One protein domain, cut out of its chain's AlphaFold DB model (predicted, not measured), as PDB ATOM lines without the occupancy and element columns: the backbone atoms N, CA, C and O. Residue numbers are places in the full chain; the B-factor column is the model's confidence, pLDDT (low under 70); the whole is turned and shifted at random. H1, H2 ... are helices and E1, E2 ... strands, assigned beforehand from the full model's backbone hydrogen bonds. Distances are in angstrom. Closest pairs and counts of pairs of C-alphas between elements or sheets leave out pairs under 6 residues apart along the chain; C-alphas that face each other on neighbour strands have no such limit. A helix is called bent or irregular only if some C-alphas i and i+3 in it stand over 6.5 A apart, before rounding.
ATOM      1  N   VAL A   4      53.428  40.843  14.935       91.38
ATOM      2  CA  VAL A   4      52.706  39.887  14.095       91.38
ATOM      3  C   VAL A   4      52.459  38.612  14.893       91.38
ATOM      4  O   VAL A   4      53.402  38.048  15.450       91.38
ATOM      5  N   ILE A   5      51.201  38.180  14.955       93.81
ATOM      6  CA  ILE A   5      50.801  36.959  15.666       93.81
ATOM      7  C   ILE A   5      50.445  35.826  14.710       93.81
ATOM      8  O   ILE A   5      50.764  34.675  14.994       93.81
ATOM      9  N   VAL A   6      49.849  36.146  13.562       94.38
ATOM     10  CA  VAL A   6      49.450  35.163  12.553       94.38
ATOM     11  C   VAL A   6      49.799  35.704  11.175       94.38
ATOM     12  O   VAL A   6      49.585  36.881  10.884       94.38
ATOM     13  N   ARG A   7      50.349  34.837  10.325       93.50
ATOM     14  CA  ARG A   7      50.511  35.076   8.892       93.50
ATOM     15  C   ARG A   7      49.873  33.909   8.156       93.50
ATOM     16  O   ARG A   7      50.220  32.762   8.426       93.50
ATOM     17  N   VAL A   8      48.953  34.215   7.255       93.50
ATOM     18  CA  VAL A   8      48.301  33.257   6.366       93.50
ATOM     19  C   VAL A   8      48.692  33.623   4.946       93.50
ATOM     20  O   VAL A   8      48.539  34.774   4.535       93.50
ATOM     21  N   GLU A   9      49.226  32.659   4.208       92.62
ATOM     22  CA  GLU A   9      49.520  32.830   2.787       92.62
ATOM     23  C   GLU A   9      48.243  32.700   1.953       92.62
ATOM     24  O   GLU A   9      47.297  32.007   2.341       92.62
ATOM     25  N   GLY A  10      48.216  33.384   0.810       92.50
ATOM     26  CA  GLY A  10      47.102  33.297  -0.124       92.50
ATOM     27  C   GLY A  10      47.026  31.891  -0.705       92.50
ATOM     28  O   GLY A  10      48.040  31.346  -1.138       92.50
ATOM     29  N   HIS A  11      45.844  31.287  -0.682       92.81
ATOM     30  CA  HIS A  11      45.658  29.911  -1.130       92.81
ATOM     31  C   HIS A  11      44.240  29.680  -1.643       92.81
ATOM     32  O   HIS A  11      43.303  30.403  -1.303       92.81
ATOM     33  N   TYR A  12      44.075  28.631  -2.443       93.62
ATOM     34  CA  TYR A  12      42.753  28.115  -2.766       93.62
ATOM     35  C   TYR A  12      42.341  27.036  -1.774       93.62
ATOM     36  O   TYR A  12      43.067  26.074  -1.531       93.62
ATOM     37  N   GLU A  13      41.129  27.171  -1.260       93.75
ATOM     38  CA  GLU A  13      40.401  26.070  -0.654       93.75
ATOM     39  C   GLU A  13      39.663  25.321  -1.765       93.75
ATOM     40  O   GLU A  13      38.930  25.919  -2.559       93.75
ATOM     41  N   VAL A  14      39.879  24.011  -1.839       91.25
ATOM     42  CA  VAL A  14      39.307  23.166  -2.884       91.25
ATOM     43  C   VAL A  14      38.181  22.339  -2.289       91.25
ATOM     44  O   VAL A  14      38.410  21.517  -1.406       91.25
ATOM     45  N   VAL A  15      36.965  22.554  -2.785       91.50
ATOM     46  CA  VAL A  15      35.773  21.825  -2.348       91.50
ATOM     47  C   VAL A  15      35.315  20.921  -3.483       91.50
ATOM     48  O   VAL A  15      34.886  21.395  -4.540       91.50
ATOM     49  N   GLU A  16      35.432  19.614  -3.259       91.00
ATOM     50  CA  GLU A  16      34.932  18.567  -4.151       91.00
ATOM     51  C   GLU A  16      33.451  18.290  -3.860       91.00
ATOM     52  O   GLU A  16      33.036  18.130  -2.711       91.00
ATOM     53  N   ALA A  17      32.653  18.225  -4.919       88.69
ATOM     54  CA  ALA A  17      31.264  17.796  -4.899       88.69
ATOM     55  C   ALA A  17      31.047  16.789  -6.046       88.69
ATOM     56  O   ALA A  17      31.899  16.672  -6.927       88.69
ATOM     57  N   PRO A  18      29.930  16.040  -6.076       87.44
ATOM     58  CA  PRO A  18      29.680  15.104  -7.164       87.44
ATOM     59  C   PRO A  18      29.798  15.777  -8.531       87.44
ATOM     60  O   PRO A  18      29.161  16.806  -8.777       87.44
ATOM     61  N   PHE A  19      30.635  15.206  -9.391       84.50
ATOM     62  CA  PHE A  19      30.945  15.661 -10.743       84.50
ATOM     63  C   PHE A  19      31.428  17.116 -10.827       84.50
ATOM     64  O   PHE A  19      31.322  17.751 -11.876       84.50
ATOM     65  N   SER A  20      31.928  17.685  -9.727       88.06
ATOM     66  CA  SER A  20      32.324  19.088  -9.686       88.06
ATOM     67  C   SER A  20      33.428  19.364  -8.674       88.06
ATOM     68  O   SER A  20      33.560  18.734  -7.627       88.06
ATOM     69  N   ARG A  21      34.241  20.367  -8.986       90.38
ATOM     70  CA  ARG A  21      35.287  20.859  -8.098       90.38
ATOM     71  C   ARG A  21      35.246  22.370  -8.112       90.38
ATOM     72  O   ARG A  21      35.259  22.981  -9.178       90.38
ATOM     73  N   SER A  22      35.154  22.964  -6.934       91.56
ATOM     74  CA  SER A  22      35.144  24.412  -6.773       91.56
ATOM     75  C   SER A  22      36.409  24.863  -6.062       91.56
ATOM     76  O   SER A  22      36.879  24.216  -5.128       91.56
ATOM     77  N   TYR A  23      36.964  25.969  -6.539       92.50
ATOM     78  CA  TYR A  23      38.186  26.565  -6.022       92.50
ATOM     79  C   TYR A  23      37.825  27.925  -5.451       92.50
ATOM     80  O   TYR A  23      37.378  28.814  -6.177       92.50
ATOM     81  N   LYS A  24      37.998  28.088  -4.143       94.69
ATOM     82  CA  LYS A  24      37.712  29.336  -3.444       94.69
ATOM     83  C   LYS A  24      39.017  30.013  -3.056       94.69
ATOM     84  O   LYS A  24      39.767  29.479  -2.249       94.69
ATOM     85  N   TRP A  25      39.272  31.183  -3.634       93.75
ATOM     86  CA  TRP A  25      40.440  31.988  -3.289       93.75
ATOM     87  C   TRP A  25      40.294  32.594  -1.891       93.75
ATOM     88  O   TRP A  25      39.291  33.251  -1.598       93.75
ATOM     89  N   HIS A  26      41.319  32.415  -1.063       93.50
ATOM     90  CA  HIS A  26      41.499  33.106   0.207       93.50
ATOM     91  C   HIS A  26      42.768  33.956   0.119       93.50
ATOM     92  O   HIS A  26      43.853  33.391  -0.024       93.50
ATOM     93  N   PRO A  27      42.662  35.296   0.180       93.12
ATOM     94  CA  PRO A  27      43.827  36.165   0.086       93.12
ATOM     95  C   PRO A  27      44.734  36.011   1.309       93.12
ATOM     96  O   PRO A  27      44.288  35.656   2.406       93.12
ATOM     97  N   ALA A  28      46.007  36.339   1.130       94.75
ATOM     98  CA  ALA A  28      46.966  36.401   2.214       94.75
ATOM     99  C   ALA A  28      46.517  37.426   3.263       94.75
ATOM    100  O   ALA A  28      46.029  38.522   2.957       94.75
ATOM    101  N   SER A  29      46.711  37.068   4.528       94.00
ATOM    102  CA  SER A  29      46.341  37.914   5.654       94.00
ATOM    103  C   SER A  29      47.390  37.872   6.754       94.00
ATOM    104  O   SER A  29      48.098  36.883   6.951       94.00
ATOM    105  N   VAL A  30      47.520  38.982   7.468       94.75
ATOM    106  CA  VAL A  30      48.422  39.119   8.604       94.75
ATOM    107  C   VAL A  30      47.634  39.700   9.759       94.75
ATOM    108  O   VAL A  30      47.098  40.802   9.654       94.75
ATOM    109  N   THR A  31      47.601  38.975  10.870       94.50
ATOM    110  CA  THR A  31      47.038  39.478  12.119       94.50
ATOM    111  C   THR A  31      48.159  40.015  12.990       94.50
ATOM    112  O   THR A  31      49.160  39.333  13.253       94.50
ATOM    113  N   VAL A  32      47.998  41.259  13.430       93.38
ATOM    114  CA  VAL A  32      48.950  41.971  14.278       93.38
ATOM    115  C   VAL A  32      48.280  42.491  15.535       93.38
ATOM    116  O   VAL A  32      47.116  42.875  15.514       93.38
ATOM    117  N   ILE A  33      49.046  42.557  16.616       94.00
ATOM    118  CA  ILE A  33      48.694  43.319  17.810       94.00
ATOM    119  C   ILE A  33      49.437  44.647  17.724       94.00
ATOM    120  O   ILE A  33      50.674  44.678  17.691       94.00
ATOM    121  N   CYS A  34      48.675  45.733  17.648       91.94
ATOM    122  CA  CYS A  34      49.199  47.087  17.675       91.94
ATOM    123  C   CYS A  34      49.644  47.473  19.096       91.94
ATOM    124  O   CYS A  34      49.285  46.842  20.088       91.94
ATOM    125  N   ASP A  35      50.412  48.549  19.210       87.31
ATOM    126  CA  ASP A  35      50.986  49.045  20.468       87.31
ATOM    127  C   ASP A  35      49.922  49.434  21.496       87.31
ATOM    128  O   ASP A  35      50.146  49.343  22.700       87.31
ATOM    129  N   CYS A  36      48.753  49.847  21.010       89.94
ATOM    130  CA  CYS A  36      47.582  50.145  21.827       89.94
ATOM    131  C   CYS A  36      46.844  48.890  22.325       89.94
ATOM    132  O   CYS A  36      45.852  49.023  23.038       89.94
ATOM    133  N   GLY A  37      47.290  47.690  21.941       87.81
ATOM    134  CA  GLY A  37      46.652  46.415  22.261       87.81
ATOM    135  C   GLY A  37      45.511  46.018  21.318       87.81
ATOM    136  O   GLY A  37      44.914  44.966  21.521       87.81
ATOM    137  N   GLU A  38      45.201  46.821  20.296       89.62
ATOM    138  CA  GLU A  38      44.199  46.465  19.284       89.62
ATOM    139  C   GLU A  38      44.735  45.364  18.361       89.62
ATOM    140  O   GLU A  38      45.842  45.470  17.826       89.62
ATOM    141  N   GLU A  39      43.937  44.314  18.170       92.69
ATOM    142  CA  GLU A  39      44.205  43.266  17.193       92.69
ATOM    143  C   GLU A  39      43.616  43.661  15.836       92.69
ATOM    144  O   GLU A  39      42.437  44.006  15.728       92.69
ATOM    145  N   LEU A  40      44.447  43.625  14.798       91.62
ATOM    146  CA  LEU A  40      44.084  44.004  13.440       91.62
ATOM    147  C   LEU A  40      44.455  42.881  12.480       91.62
ATOM    148  O   LEU A  40      45.609  42.459  12.432       91.62
ATOM    149  N   THR A  41      43.489  42.447  11.677       93.94
ATOM    150  CA  THR A  41      43.729  41.544  10.548       93.94
ATOM    151  C   THR A  41      43.783  42.364   9.270       93.94
ATOM    152  O   THR A  41      42.796  42.982   8.876       93.94
ATOM    153  N   LEU A  42      44.952  42.368   8.638       94.31
ATOM    154  CA  LEU A  42      45.236  43.097   7.409       94.31
ATOM    155  C   LEU A  42      45.347  42.116   6.245       94.31
ATOM    156  O   LEU A  42      45.893  41.025   6.383       94.31
ATOM    157  N   THR A  43      44.862  42.534   5.087       94.75
ATOM    158  CA  THR A  43      44.979  41.842   3.797       94.75
ATOM    159  C   THR A  43      45.566  42.796   2.765       94.75
ATOM    160  O   THR A  43      45.542  44.014   2.965       94.75
ATOM    161  N   GLY A  44      46.031  42.279   1.626       90.75
ATOM    162  CA  GLY A  44      46.533  43.116   0.530       90.75
ATOM    163  C   GLY A  44      45.490  44.102  -0.024       90.75
ATOM    164  O   GLY A  44      45.852  45.133  -0.581       90.75
ATOM    165  N   ALA A  45      44.196  43.834   0.182       90.31
ATOM    166  CA  ALA A  45      43.081  44.689  -0.235       90.31
ATOM    167  C   ALA A  45      42.530  45.594   0.888       90.31
ATOM    168  O   ALA A  45      41.480  46.218   0.726       90.31
ATOM    169  N   SER A  46      43.181  45.642   2.054       90.88
ATOM    170  CA  SER A  46      42.715  46.462   3.175       90.88
ATOM    171  C   SER A  46      42.840  47.958   2.863       90.88
ATOM    172  O   SER A  46      43.927  48.454   2.591       90.88
ATOM    173  N   ASN A  47      41.725  48.690   2.946       84.94
ATOM    174  CA  ASN A  47      41.685  50.138   2.676       84.94
ATOM    175  C   ASN A  47      42.118  50.996   3.874       84.94
ATOM    176  O   ASN A  47      42.470  52.160   3.710       84.94
ATOM    177  N   ALA A  48      42.054  50.441   5.085       85.25
ATOM    178  CA  ALA A  48      42.448  51.117   6.311       85.25
ATOM    179  C   ALA A  48      43.768  50.527   6.804       85.25
ATOM    180  O   ALA A  48      43.807  49.406   7.308       85.25
ATOM    181  N   SER A  49      44.850  51.286   6.641       85.75
ATOM    182  CA  SER A  49      46.163  50.922   7.172       85.75
ATOM    183  C   SER A  49      46.391  51.446   8.585       85.75
ATOM    184  O   SER A  49      47.291  50.979   9.277       85.75
ATOM    185  N   THR A  50      45.601  52.423   9.023       90.81
ATOM    186  CA  THR A  50      45.812  53.111  10.293       90.81
ATOM    187  C   THR A  50      44.970  52.490  11.402       90.81
ATOM    188  O   THR A  50      43.752  52.359  11.282       90.81
ATOM    189  N   CYS A  51      45.619  52.133  12.506       89.25
ATOM    190  CA  CYS A  51      44.963  51.724  13.744       89.25
ATOM    191  C   CYS A  51      44.233  52.914  14.396       89.25
ATOM    192  O   CYS A  51      44.597  54.071  14.175       89.25
ATOM    193  N   LYS A  52      43.251  52.666  15.277       86.69
ATOM    194  CA  LYS A  52      42.550  53.740  16.010       86.69
ATOM    195  C   LYS A  52      43.481  54.614  16.857       86.69
ATOM    196  O   LYS A  52      43.147  55.757  17.148       86.69
ATOM    197  N   CYS A  53      44.643  54.090  17.246       89.50
ATOM    198  CA  CYS A  53      45.666  54.838  17.976       89.50
ATOM    199  C   CYS A  53      46.539  55.742  17.085       89.50
ATOM    200  O   CYS A  53      47.395  56.453  17.605       89.50
ATOM    201  N   GLY A  54      46.343  55.718  15.760       87.31
ATOM    202  CA  GLY A  54      47.110  56.499  14.787       87.31
ATOM    203  C   GLY A  54      48.351  55.795  14.227       87.31
ATOM    204  O   GLY A  54      49.035  56.372  13.387       87.31
ATOM    205  N   ALA A  55      48.653  54.565  14.655       89.62
ATOM    206  CA  ALA A  55      49.755  53.788  14.088       89.62
ATOM    207  C   ALA A  55      49.450  53.377  12.640       89.62
ATOM    208  O   ALA A  55      48.368  52.863  12.363       89.62
ATOM    209  N   ASP A  56      50.407  53.581  11.731       92.06
ATOM    210  CA  ASP A  56      50.274  53.206  10.322       92.06
ATOM    211  C   ASP A  56      50.870  51.819  10.038       92.06
ATOM    212  O   ASP A  56      52.028  51.533  10.347       92.06
ATOM    213  N   HIS A  57      50.069  50.963   9.410       91.75
ATOM    214  CA  HIS A  57      50.416  49.605   9.003       91.75
ATOM    215  C   HIS A  57      50.463  49.446   7.474       91.75
ATOM    216  O   HIS A  57      50.418  48.327   6.963       91.75
ATOM    217  N   SER A  58      50.582  50.547   6.721       92.50
ATOM    218  CA  SER A  58      50.611  50.535   5.247       92.50
ATOM    219  C   SER A  58      51.742  49.665   4.690       92.50
ATOM    220  O   SER A  58      51.548  48.925   3.725       92.50
ATOM    221  N   ALA A  59      52.898  49.670   5.357       92.75
ATOM    222  CA  ALA A  59      54.034  48.824   5.013       92.75
ATOM    223  C   ALA A  59      53.702  47.324   5.095       92.75
ATOM    224  O   ALA A  59      54.168  46.557   4.256       92.75
ATOM    225  N   LEU A  60      52.868  46.905   6.057       92.50
ATOM    226  CA  LEU A  60      52.426  45.511   6.167       92.50
ATOM    227  C   LEU A  60      51.479  45.138   5.026       92.50
ATOM    228  O   LEU A  60      51.602  44.053   4.473       92.50
ATOM    229  N   ILE A  61      50.571  46.036   4.641       93.75
ATOM    230  CA  ILE A  61      49.671  45.811   3.500       93.75
ATOM    231  C   ILE A  61      50.480  45.662   2.206       93.75
ATOM    232  O   ILE A  61      50.246  44.726   1.447       93.75
ATOM    233  N   LYS A  62      51.479  46.525   1.986       94.69
ATOM    234  CA  LYS A  62      52.371  46.441   0.818       94.69
ATOM    235  C   LYS A  62      53.171  45.135   0.795       94.69
ATOM    236  O   LYS A  62      53.242  44.480  -0.235       94.69
ATOM    237  N   ASP A  63      53.709  44.725   1.940       93.38
ATOM    238  CA  ASP A  63      54.405  43.444   2.117       93.38
ATOM    239  C   ASP A  63      53.489  42.237   1.825       93.38
ATOM    240  O   ASP A  63      53.924  41.246   1.241       93.38
ATOM    241  N   ILE A  64      52.198  42.311   2.175       94.19
ATOM    242  CA  ILE A  64      51.214  41.288   1.784       94.19
ATOM    243  C   ILE A  64      51.034  41.258   0.265       94.19
ATOM    244  O   ILE A  64      51.146  40.185  -0.323       94.19
ATOM    245  N   GLN A  65      50.815  42.414  -0.367       93.75
ATOM    246  CA  GLN A  65      50.635  42.512  -1.821       93.75
ATOM    247  C   GLN A  65      51.848  41.975  -2.590       93.75
ATOM    248  O   GLN A  65      51.690  41.237  -3.560       93.75
ATOM    249  N   GLU A  66      53.063  42.318  -2.155       93.62
ATOM    250  CA  GLU A  66      54.305  41.857  -2.783       93.62
ATOM    251  C   GLU A  66      54.458  40.338  -2.688       93.62
ATOM    252  O   GLU A  66      54.833  39.705  -3.675       93.62
ATOM    253  N   ARG A  67      54.123  39.739  -1.538       90.88
ATOM    254  CA  ARG A  67      54.109  38.279  -1.387       90.88
ATOM    255  C   ARG A  67      53.054  37.608  -2.255       90.88
ATOM    256  O   ARG A  67      53.363  36.609  -2.892       90.88
ATOM    257  N   GLU A  68      51.832  38.139  -2.282       90.62
ATOM    258  CA  GLU A  68      50.756  37.588  -3.115       90.62
ATOM    259  C   GLU A  68      51.119  37.630  -4.602       90.62
ATOM    260  O   GLU A  68      50.887  36.662  -5.321       90.62
ATOM    261  N   ALA A  69      51.760  38.710  -5.057       89.81
ATOM    262  CA  ALA A  69      52.234  38.841  -6.433       89.81
ATOM    263  C   ALA A  69      53.369  37.860  -6.789       89.81
ATOM    264  O   ALA A  69      53.599  37.592  -7.967       89.81
ATOM    265  N   GLN A  70      54.082  37.339  -5.789       91.25
ATOM    266  CA  GLN A  70      55.176  36.378  -5.956       91.25
ATOM    267  C   GLN A  70      54.728  34.921  -5.783       91.25
ATOM    268  O   GLN A  70      55.567  34.020  -5.832       91.25
ATOM    269  N   LEU A  71      53.430  34.666  -5.584       90.12
ATOM    270  CA  LEU A  71      52.923  33.301  -5.484       90.12
ATOM    271  C   LEU A  71      53.172  32.540  -6.788       90.12
ATOM    272  O   LEU A  71      52.901  33.026  -7.887       90.12
ATOM    273  N   GLY A  72      53.702  31.328  -6.646       89.88
ATOM    274  CA  GLY A  72      53.962  30.450  -7.778       89.88
ATOM    275  C   GLY A  72      52.671  29.982  -8.446       89.88
ATOM    276  O   GLY A  72      51.634  29.857  -7.797       89.88
ATOM    277  N   ASP A  73      52.770  29.641  -9.729       89.62
ATOM    278  CA  ASP A  73      51.639  29.228 -10.569       89.62
ATOM    279  C   ASP A  73      50.815  28.070  -9.976       89.62
ATOM    280  O   ASP A  73      49.593  28.062 -10.063       89.62
ATOM    281  N   ALA A  74      51.463  27.130  -9.280       87.31
ATOM    282  CA  ALA A  74      50.773  26.029  -8.610       87.31
ATOM    283  C   ALA A  74      49.825  26.476  -7.481       87.31
ATOM    284  O   ALA A  74      48.871  25.768  -7.165       87.31
ATOM    285  N   VAL A  75      50.075  27.641  -6.879       89.50
ATOM    286  CA  VAL A  75      49.226  28.225  -5.835       89.50
ATOM    287  C   VAL A  75      48.131  29.091  -6.448       89.50
ATOM    288  O   VAL A  75      46.996  29.040  -5.988       89.50
ATOM    289  N   THR A  76      48.440  29.876  -7.483       88.00
ATOM    290  CA  THR A  76      47.478  30.779  -8.143       88.00
ATOM    291  C   THR A  76      46.536  30.066  -9.106       88.00
ATOM    292  O   THR A  76      45.412  30.528  -9.311       88.00
ATOM    293  N   HIS A  77      46.958  28.933  -9.663       88.38
ATOM    294  CA  HIS A  77      46.184  28.158 -10.624       88.38
ATOM    295  C   HIS A  77      46.286  26.649 -10.340       88.38
ATOM    296  O   HIS A  77      46.770  25.878 -11.176       88.38
ATOM    297  N   PRO A  78      45.807  26.185  -9.170       88.75
ATOM    298  CA  PRO A  78      45.946  24.792  -8.747       88.75
ATOM    299  C   PRO A  78      45.386  23.789  -9.765       88.75
ATOM    300  O   PRO A  78      45.951  22.712  -9.917       88.75
ATOM    301  N   TRP A  79      44.351  24.161 -10.530       88.56
ATOM    302  CA  TRP A  79      43.741  23.330 -11.579       88.56
ATOM    303  C   TRP A  79      44.696  22.919 -12.710       88.56
ATOM    304  O   TRP A  79      44.442  21.913 -13.368       88.56
ATOM    305  N   HIS A  80      45.797  23.642 -12.943       88.31
ATOM    306  CA  HIS A  80      46.825  23.216 -13.905       88.31
ATOM    307  C   HIS A  80      47.732  22.104 -13.357       88.31
ATOM    308  O   HIS A  80      48.403  21.425 -14.131       88.31
ATOM    309  N   HIS A  81      47.731  21.894 -12.039       86.44
ATOM    310  CA  HIS A  81      48.667  21.022 -11.321       86.44
ATOM    311  C   HIS A  81      47.975  19.854 -10.611       86.44
ATOM    312  O   HIS A  81      48.607  19.120  -9.853       86.44
ATOM    313  N   GLU A  82      46.676  19.652 -10.839       83.25
ATOM    314  CA  GLU A  82      45.915  18.587 -10.177       83.25
ATOM    315  C   GLU A  82      46.116  17.188 -10.778       83.25
ATOM    316  O   GLU A  82      45.640  16.215 -10.192       83.25
ATOM    317  N   GLY A  83      46.843  17.068 -11.895       84.62
ATOM    318  CA  GLY A  83      47.133  15.786 -12.542       84.62
ATOM    319  C   GLY A  83      45.861  14.980 -12.807       84.62
ATOM    320  O   GLY A  83      44.909  15.492 -13.393       84.62
ATOM    321  N   ASP A  84      45.835  13.740 -12.320       85.44
ATOM    322  CA  ASP A  84      44.730  12.801 -12.537       85.44
ATOM    323  C   ASP A  84      43.583  12.932 -11.522       85.44
ATOM    324  O   ASP A  84      42.563  12.256 -11.665       85.44
ATOM    325  N   LYS A  85      43.681  13.821 -10.520       86.50
ATOM    326  CA  LYS A  85      42.641  13.953  -9.479       86.50
ATOM    327  C   LYS A  85      41.235  14.202 -10.045       86.50
ATOM    328  O   LYS A  85      40.290  13.610  -9.520       86.50
ATOM    329  N   PRO A  86      41.037  15.034 -11.092       85.31
ATOM    330  CA  PRO A  86      39.714  15.190 -11.692       85.31
ATOM    331  C   PRO A  86      39.180  13.889 -12.311       85.31
ATOM    332  O   PRO A  86      37.987  13.611 -12.214       85.31
ATOM    333  N   ALA A  87      40.050  13.068 -12.909       86.62
ATOM    334  CA  ALA A  87      39.670  11.784 -13.495       86.62
ATOM    335  C   ALA A  87      39.334  10.745 -12.413       86.62
ATOM    336  O   ALA A  87      38.328  10.045 -12.516       86.62
ATOM    337  N   GLU A  88      40.121  10.684 -11.339       90.00
ATOM    338  CA  GLU A  88      39.829   9.839 -10.176       90.00
ATOM    339  C   GLU A  88      38.497  10.223  -9.524       90.00
ATOM    340  O   GLU A  88      37.691   9.351  -9.195       90.00
ATOM    341  N   GLN A  89      38.234  11.526  -9.374       89.00
ATOM    342  CA  GLN A  89      36.954  12.017  -8.871       89.00
ATOM    343  C   GLN A  89      35.799  11.575  -9.769       89.00
ATOM    344  O   GLN A  89      34.822  11.030  -9.263       89.00
ATOM    345  N   HIS A  90      35.944  11.726 -11.086       86.44
ATOM    346  CA  HIS A  90      34.938  11.275 -12.040       86.44
ATOM    347  C   HIS A  90      34.641   9.774 -11.901       86.44
ATOM    348  O   HIS A  90      33.478   9.396 -11.812       86.44
ATOM    349  N   LEU A  91      35.665   8.921 -11.785       88.75
ATOM    350  CA  LEU A  91      35.473   7.480 -11.572       88.75
ATOM    351  C   LEU A  91      34.752   7.170 -10.251       88.75
ATOM    352  O   LEU A  91      33.891   6.289 -10.209       88.75
ATOM    353  N   ARG A  92      35.082   7.893  -9.171       90.12
ATOM    354  CA  ARG A  92      34.396   7.755  -7.874       90.12
ATOM    355  C   ARG A  92      32.931   8.175  -7.964       90.12
ATOM    356  O   ARG A  92      32.074   7.502  -7.395       90.12
ATOM    357  N   ASP A  93      32.644   9.247  -8.690       88.81
ATOM    358  CA  ASP A  93      31.281   9.730  -8.888       88.81
ATOM    359  C   ASP A  93      30.463   8.777  -9.761       88.81
ATOM    360  O   ASP A  93      29.342   8.438  -9.398       88.81
ATOM    361  N   GLU A  94      31.028   8.260 -10.852       85.31
ATOM    362  CA  GLU A  94      30.400   7.228 -11.689       85.31
ATOM    363  C   GLU A  94      30.064   5.962 -10.883       85.31
ATOM    364  O   GLU A  94      28.984   5.387 -11.031       85.31
ATOM    365  N   ALA A  95      30.949   5.553  -9.968       87.06
ATOM    366  CA  ALA A  95      30.692   4.428  -9.068       87.06
ATOM    367  C   ALA A  95      29.594   4.728  -8.027       87.06
ATOM    368  O   ALA A  95      28.843   3.829  -7.647       87.06
ATOM    369  N   ALA A  96      29.492   5.975  -7.556       87.62
ATOM    370  CA  ALA A  96      28.485   6.397  -6.580       87.62
ATOM    371  C   ALA A  96      27.109   6.693  -7.209       87.62
ATOM    372  O   ALA A  96      26.084   6.572  -6.534       87.62
ATOM    373  N   TYR A  97      27.077   7.073  -8.489       83.25
ATOM    374  CA  TYR A  97      25.888   7.511  -9.221       83.25
ATOM    375  C   TYR A  97      25.713   6.690 -10.512       83.25
ATOM    376  O   TYR A  97      26.114   7.136 -11.588       83.25
ATOM    377  N   PRO A  98      25.072   5.507 -10.436       75.75
ATOM    378  CA  PRO A  98      24.910   4.625 -11.589       75.75
ATOM    379  C   PRO A  98      24.024   5.232 -12.691       75.75
ATOM    380  O   PRO A  98      23.347   6.253 -12.512       75.75
ATOM    381  N   GLU A  99      24.026   4.575 -13.855       67.94
ATOM    382  CA  GLU A  99      23.208   4.927 -15.022       67.94
ATOM    383  C   GLU A  99      21.722   5.075 -14.676       67.94
ATOM    384  O   GLU A  99      21.151   4.248 -13.965       67.94
ATOM    385  N   GLY A 100      21.103   6.162 -15.147       67.81
ATOM    386  CA  GLY A 100      19.713   6.501 -14.831       67.81
ATOM    387  C   GLY A 100      19.505   7.251 -13.511       67.81
ATOM    388  O   GLY A 100      18.372   7.626 -13.202       67.81
ATOM    389  N   SER A 101      20.559   7.516 -12.731       66.25
ATOM    390  CA  SER A 101      20.438   8.387 -11.559       66.25
ATOM    391  C   SER A 101      20.201   9.852 -11.976       66.25
ATOM    392  O   SER A 101      20.821  10.327 -12.926       66.25
ATOM    393  N   PRO A 102      19.364  10.627 -11.252       69.56
ATOM    394  CA  PRO A 102      19.076  12.023 -11.609       69.56
ATOM    395  C   PRO A 102      20.287  12.969 -11.597       69.56
ATOM    396  O   PRO A 102      20.192  14.089 -12.089       69.56
ATOM    397  N   ARG A 103      21.394  12.556 -10.966       63.47
ATOM    398  CA  ARG A 103      22.631  13.342 -10.845       63.47
ATOM    399  C   ARG A 103      23.680  12.991 -11.894       63.47
ATOM    400  O   ARG A 103      24.639  13.744 -12.029       63.47
ATOM    401  N   ARG A 104      23.517  11.883 -12.621       67.69
ATOM    402  CA  ARG A 104      24.400  11.554 -13.735       67.69
ATOM    403  C   ARG A 104      23.981  12.406 -14.928       67.69
ATOM    404  O   ARG A 104      22.808  12.418 -15.304       67.69
ATOM    405  N   TYR A 105      24.930  13.122 -15.527       63.44
ATOM    406  CA  TYR A 105      24.708  13.678 -16.855       63.44
ATOM    407  C   TYR A 105      24.567  12.493 -17.807       63.44
ATOM    408  O   TYR A 105      25.557  11.861 -18.166       63.44
ATOM    409  N   ASN A 106      23.333  12.156 -18.179       61.78
ATOM    410  CA  ASN A 106      23.127  11.272 -19.316       61.78
ATOM    411  C   ASN A 106      23.778  11.957 -20.512       61.78
ATOM    412  O   ASN A 106      23.514  13.138 -20.761       61.78
ATOM    413  N   ASP A 107      24.652  11.241 -21.210       62.62
ATOM    414  CA  ASP A 107      25.276  11.759 -22.412       62.62
ATOM    415  C   ASP A 107      24.175  12.111 -23.422       62.62
ATOM    416  O   ASP A 107      23.538  11.254 -24.034       62.62
ATOM    417  N   VAL A 108      23.930  13.413 -23.570       60.25
ATOM    418  CA  VAL A 108      22.909  13.955 -24.469       60.25
ATOM    419  C   VAL A 108      23.224  13.660 -25.935       60.25
ATOM    420  O   VAL A 108      22.340  13.802 -26.776       60.25
ATOM    421  N   THR A 109      24.451  13.230 -26.253       57.25
ATOM    422  CA  THR A 109      24.856  12.841 -27.609       57.25
ATOM    423  C   THR A 109      24.564  11.379 -27.939       57.25
ATOM    424  O   THR A 109      24.434  11.042 -29.117       57.25
ATOM    425  N   SER A 110      24.322  10.538 -26.928       58.22
ATOM    426  CA  SER A 110      24.033   9.106 -27.095       58.22
ATOM    427  C   SER A 110      22.737   8.812 -27.876       58.22
ATOM    428  O   SER A 110      22.557   7.699 -28.363       58.22
ATOM    429  N   GLY A 111      21.841   9.797 -28.038       55.94
ATOM    430  CA  GLY A 111      20.601   9.681 -28.823       55.94
ATOM    431  C   GLY A 111      20.582  10.434 -30.163       55.94
ATOM    432  O   GLY A 111      19.633  10.267 -30.927       55.94
ATOM    433  N   LEU A 112      21.600  11.250 -30.472       54.94
ATOM    434  CA  LEU A 112      21.595  12.148 -31.647       54.94
ATOM    435  C   LEU A 112      22.094  11.469 -32.941       54.94
ATOM    436  O   LEU A 112      21.976  12.035 -34.025       54.94
ATOM    437  N   MET A 113      22.646  10.254 -32.856       53.53
ATOM    438  CA  MET A 113      23.291   9.552 -33.984       53.53
ATOM    439  C   MET A 113      22.325   9.045 -35.078       53.53
ATOM    440  O   MET A 113      22.779   8.413 -36.027       53.53
ATOM    441  N   GLY A 114      21.013   9.295 -34.977       56.25
ATOM    442  CA  GLY A 114      20.030   8.802 -35.955       56.25
ATOM    443  C   GLY A 114      19.057   9.846 -36.510       56.25
ATOM    444  O   GLY A 114      18.817   9.871 -37.714       56.25
ATOM    445  N   ASP A 115      18.496  10.710 -35.660       55.44
ATOM    446  CA  ASP A 115      17.363  11.574 -36.044       55.44
ATOM    447  C   ASP A 115      17.794  12.999 -36.456       55.44
ATOM    448  O   ASP A 115      17.134  13.670 -37.258       55.44
ATOM    449  N   ASP A 116      18.943  13.477 -35.969       57.28
ATOM    450  CA  ASP A 116      19.373  14.860 -36.201       57.28
ATOM    451  C   ASP A 116      20.057  15.077 -37.551       57.28
ATOM    452  O   ASP A 116      19.970  16.172 -38.104       57.28
ATOM    453  N   GLU A 117      20.658  14.051 -38.158       56.56
ATOM    454  CA  GLU A 117      21.235  14.174 -39.504       56.56
ATOM    455  C   GLU A 117      20.147  14.497 -40.548       56.56
ATOM    456  O   GLU A 117      20.311  15.386 -41.390       56.56
ATOM    457  N   VAL A 118      18.965  13.883 -40.407       59.03
ATOM    458  CA  VAL A 118      17.767  14.182 -41.210       59.03
ATOM    459  C   VAL A 118      17.245  15.597 -40.929       59.03
ATOM    460  O   VAL A 118      16.816  16.311 -41.846       59.03
ATOM    461  N   ARG A 119      17.306  16.038 -39.667       56.25
ATOM    462  CA  ARG A 119      16.892  17.382 -39.234       56.25
ATOM    463  C   ARG A 119      17.781  18.483 -39.821       56.25
ATOM    464  O   ARG A 119      17.260  19.491 -40.302       56.25
ATOM    465  N   TRP A 120      19.096  18.275 -39.844       56.94
ATOM    466  CA  TRP A 120      20.072  19.224 -40.393       56.94
ATOM    467  C   TRP A 120      20.060  19.274 -41.928       56.94
ATOM    468  O   TRP A 120      20.210  20.355 -42.501       56.94
ATOM    469  N   GLN A 121      19.799  18.149 -42.603       60.06
ATOM    470  CA  GLN A 121      19.590  18.103 -44.060       60.06
ATOM    471  C   GLN A 121      18.362  18.931 -44.484       60.06
ATOM    472  O   GLN A 121      18.439  19.714 -45.432       60.06
ATOM    473  N   LYS A 122      17.248  18.855 -43.734       57.84
ATOM    474  CA  LYS A 122      16.046  19.683 -43.978       57.84
ATOM    475  C   LYS A 122      16.284  21.185 -43.793       57.84
ATOM    476  O   LYS A 122      15.658  21.978 -44.489       57.84
ATOM    477  N   ALA A 123      17.164  21.580 -42.873       55.28
ATOM    478  CA  ALA A 123      17.479  22.986 -42.618       55.28
ATOM    479  C   ALA A 123      18.394  23.612 -43.690       55.28
ATOM    480  O   ALA A 123      18.354  24.821 -43.890       55.28
ATOM    481  N   ARG A 124      19.199  22.803 -44.393       56.91
ATOM    482  CA  ARG A 124      20.123  23.252 -45.454       56.91
ATOM    483  C   ARG A 124      19.493  23.372 -46.845       56.91
ATOM    484  O   ARG A 124      20.120  23.937 -47.733       56.91
ATOM    485  N   GLY A 125      18.292  22.831 -47.044       57.81
ATOM    486  CA  GLY A 125      17.594  22.816 -48.334       57.81
ATOM    487  C   GLY A 125      16.534  23.905 -48.524       57.81
ATOM    488  O   GLY A 125      15.657  23.714 -49.366       57.81
TER     489      GLY A 125
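AT A GLANCE: This is residues 4 to 125 of the 126 residues of an uncharacterized protein of uncultured Rubrobacteraceae bacterium (UniProt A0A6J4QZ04). A long antiparallel ribbon, E1 and E2 one way and E3 and E4 back, widens at one end into a small three-stranded sheet with E5, and H1 covers one face of that sheet; from H1 the chain runs back along the ribbon through H2 to H3, near the E2-E3 hairpin. Beyond H3 a tail sticks out, residues 106 to 125, with H4 in it. The printed part has 122 residues, with named elements in the order E1 E2 E3 E4 E5 H1 H2 H3 H4, of mixed class. The sheets E1 - E4 - E5 and E2 - E3 are antiparallel. The whole is extended, with a radius of gyration of the C-alphas of 25.1 A and spans of 77 by 40 by 25 A.

HOW THE PARTS SIT: In the larger sheet, E4, residues 29 to 33, is the inner strand between E1, residues 4 to 8, and E5, residues 39 to 43. N 8 and O 29 are within hydrogen-bond range at 2.8 A, as are N 30 and O 42 at 2.8 A. E4 and E5 form a hairpin. H1, residues 58 to 69, is on this sheet at a height of 8.7 A, making two layers, a helix on one face of a sheet. It lies over E5 and only just over E4, on which 3 of its C-alphas fall, and runs slantwise to the strands, at 34 degrees to E5 on the local plane. The closest C-alphas of H1 and E5 are those of Ile 61 and Thr 43, 6.2 A apart. E1 runs on into E2, residues 11 to 17, at 46 degrees, and E3, residues 20 to 26, runs on into E4 at 37 degrees. E2 and E3 form a hairpin, with N 15 and O 22 within hydrogen-bond range at 2.9 A. The closest C-alphas of E2 and H2, residues 73 to 76, are those of His 11 and Val 75, 6.1 A apart. H3, residues 85 to 96, is near E3, with 6 pairs of C-alphas within 10 A. H4, residues 112 to 124, stands free. Every O i to N i+4 pair is within hydrogen-bond range in H1 and H3, and 6 of 9 are in H4; H2 is too short for such a pair.

IN THESE COORDINATES: E1 begins with C-alpha 4 at (52.706, 39.887, 14.095). E2 is 19.2 A long and E3 19.5 A. H1 is 16.6 A long and H3 16.3 A. H4, 17.8 A long, ends with C-alpha 124 at (20.123, 23.252, -45.454); it is irregular, but only just, with C-alphas 113 and 116 7.0 A apart.

THE WHOLE: The two C-alphas farthest apart are those of Cys 36 and Gly 125, 81.0 A. The printed part has no cut. The links E5 to H1 and H3 to H4 are long. Residues 99 to 125 have pLDDT under 70.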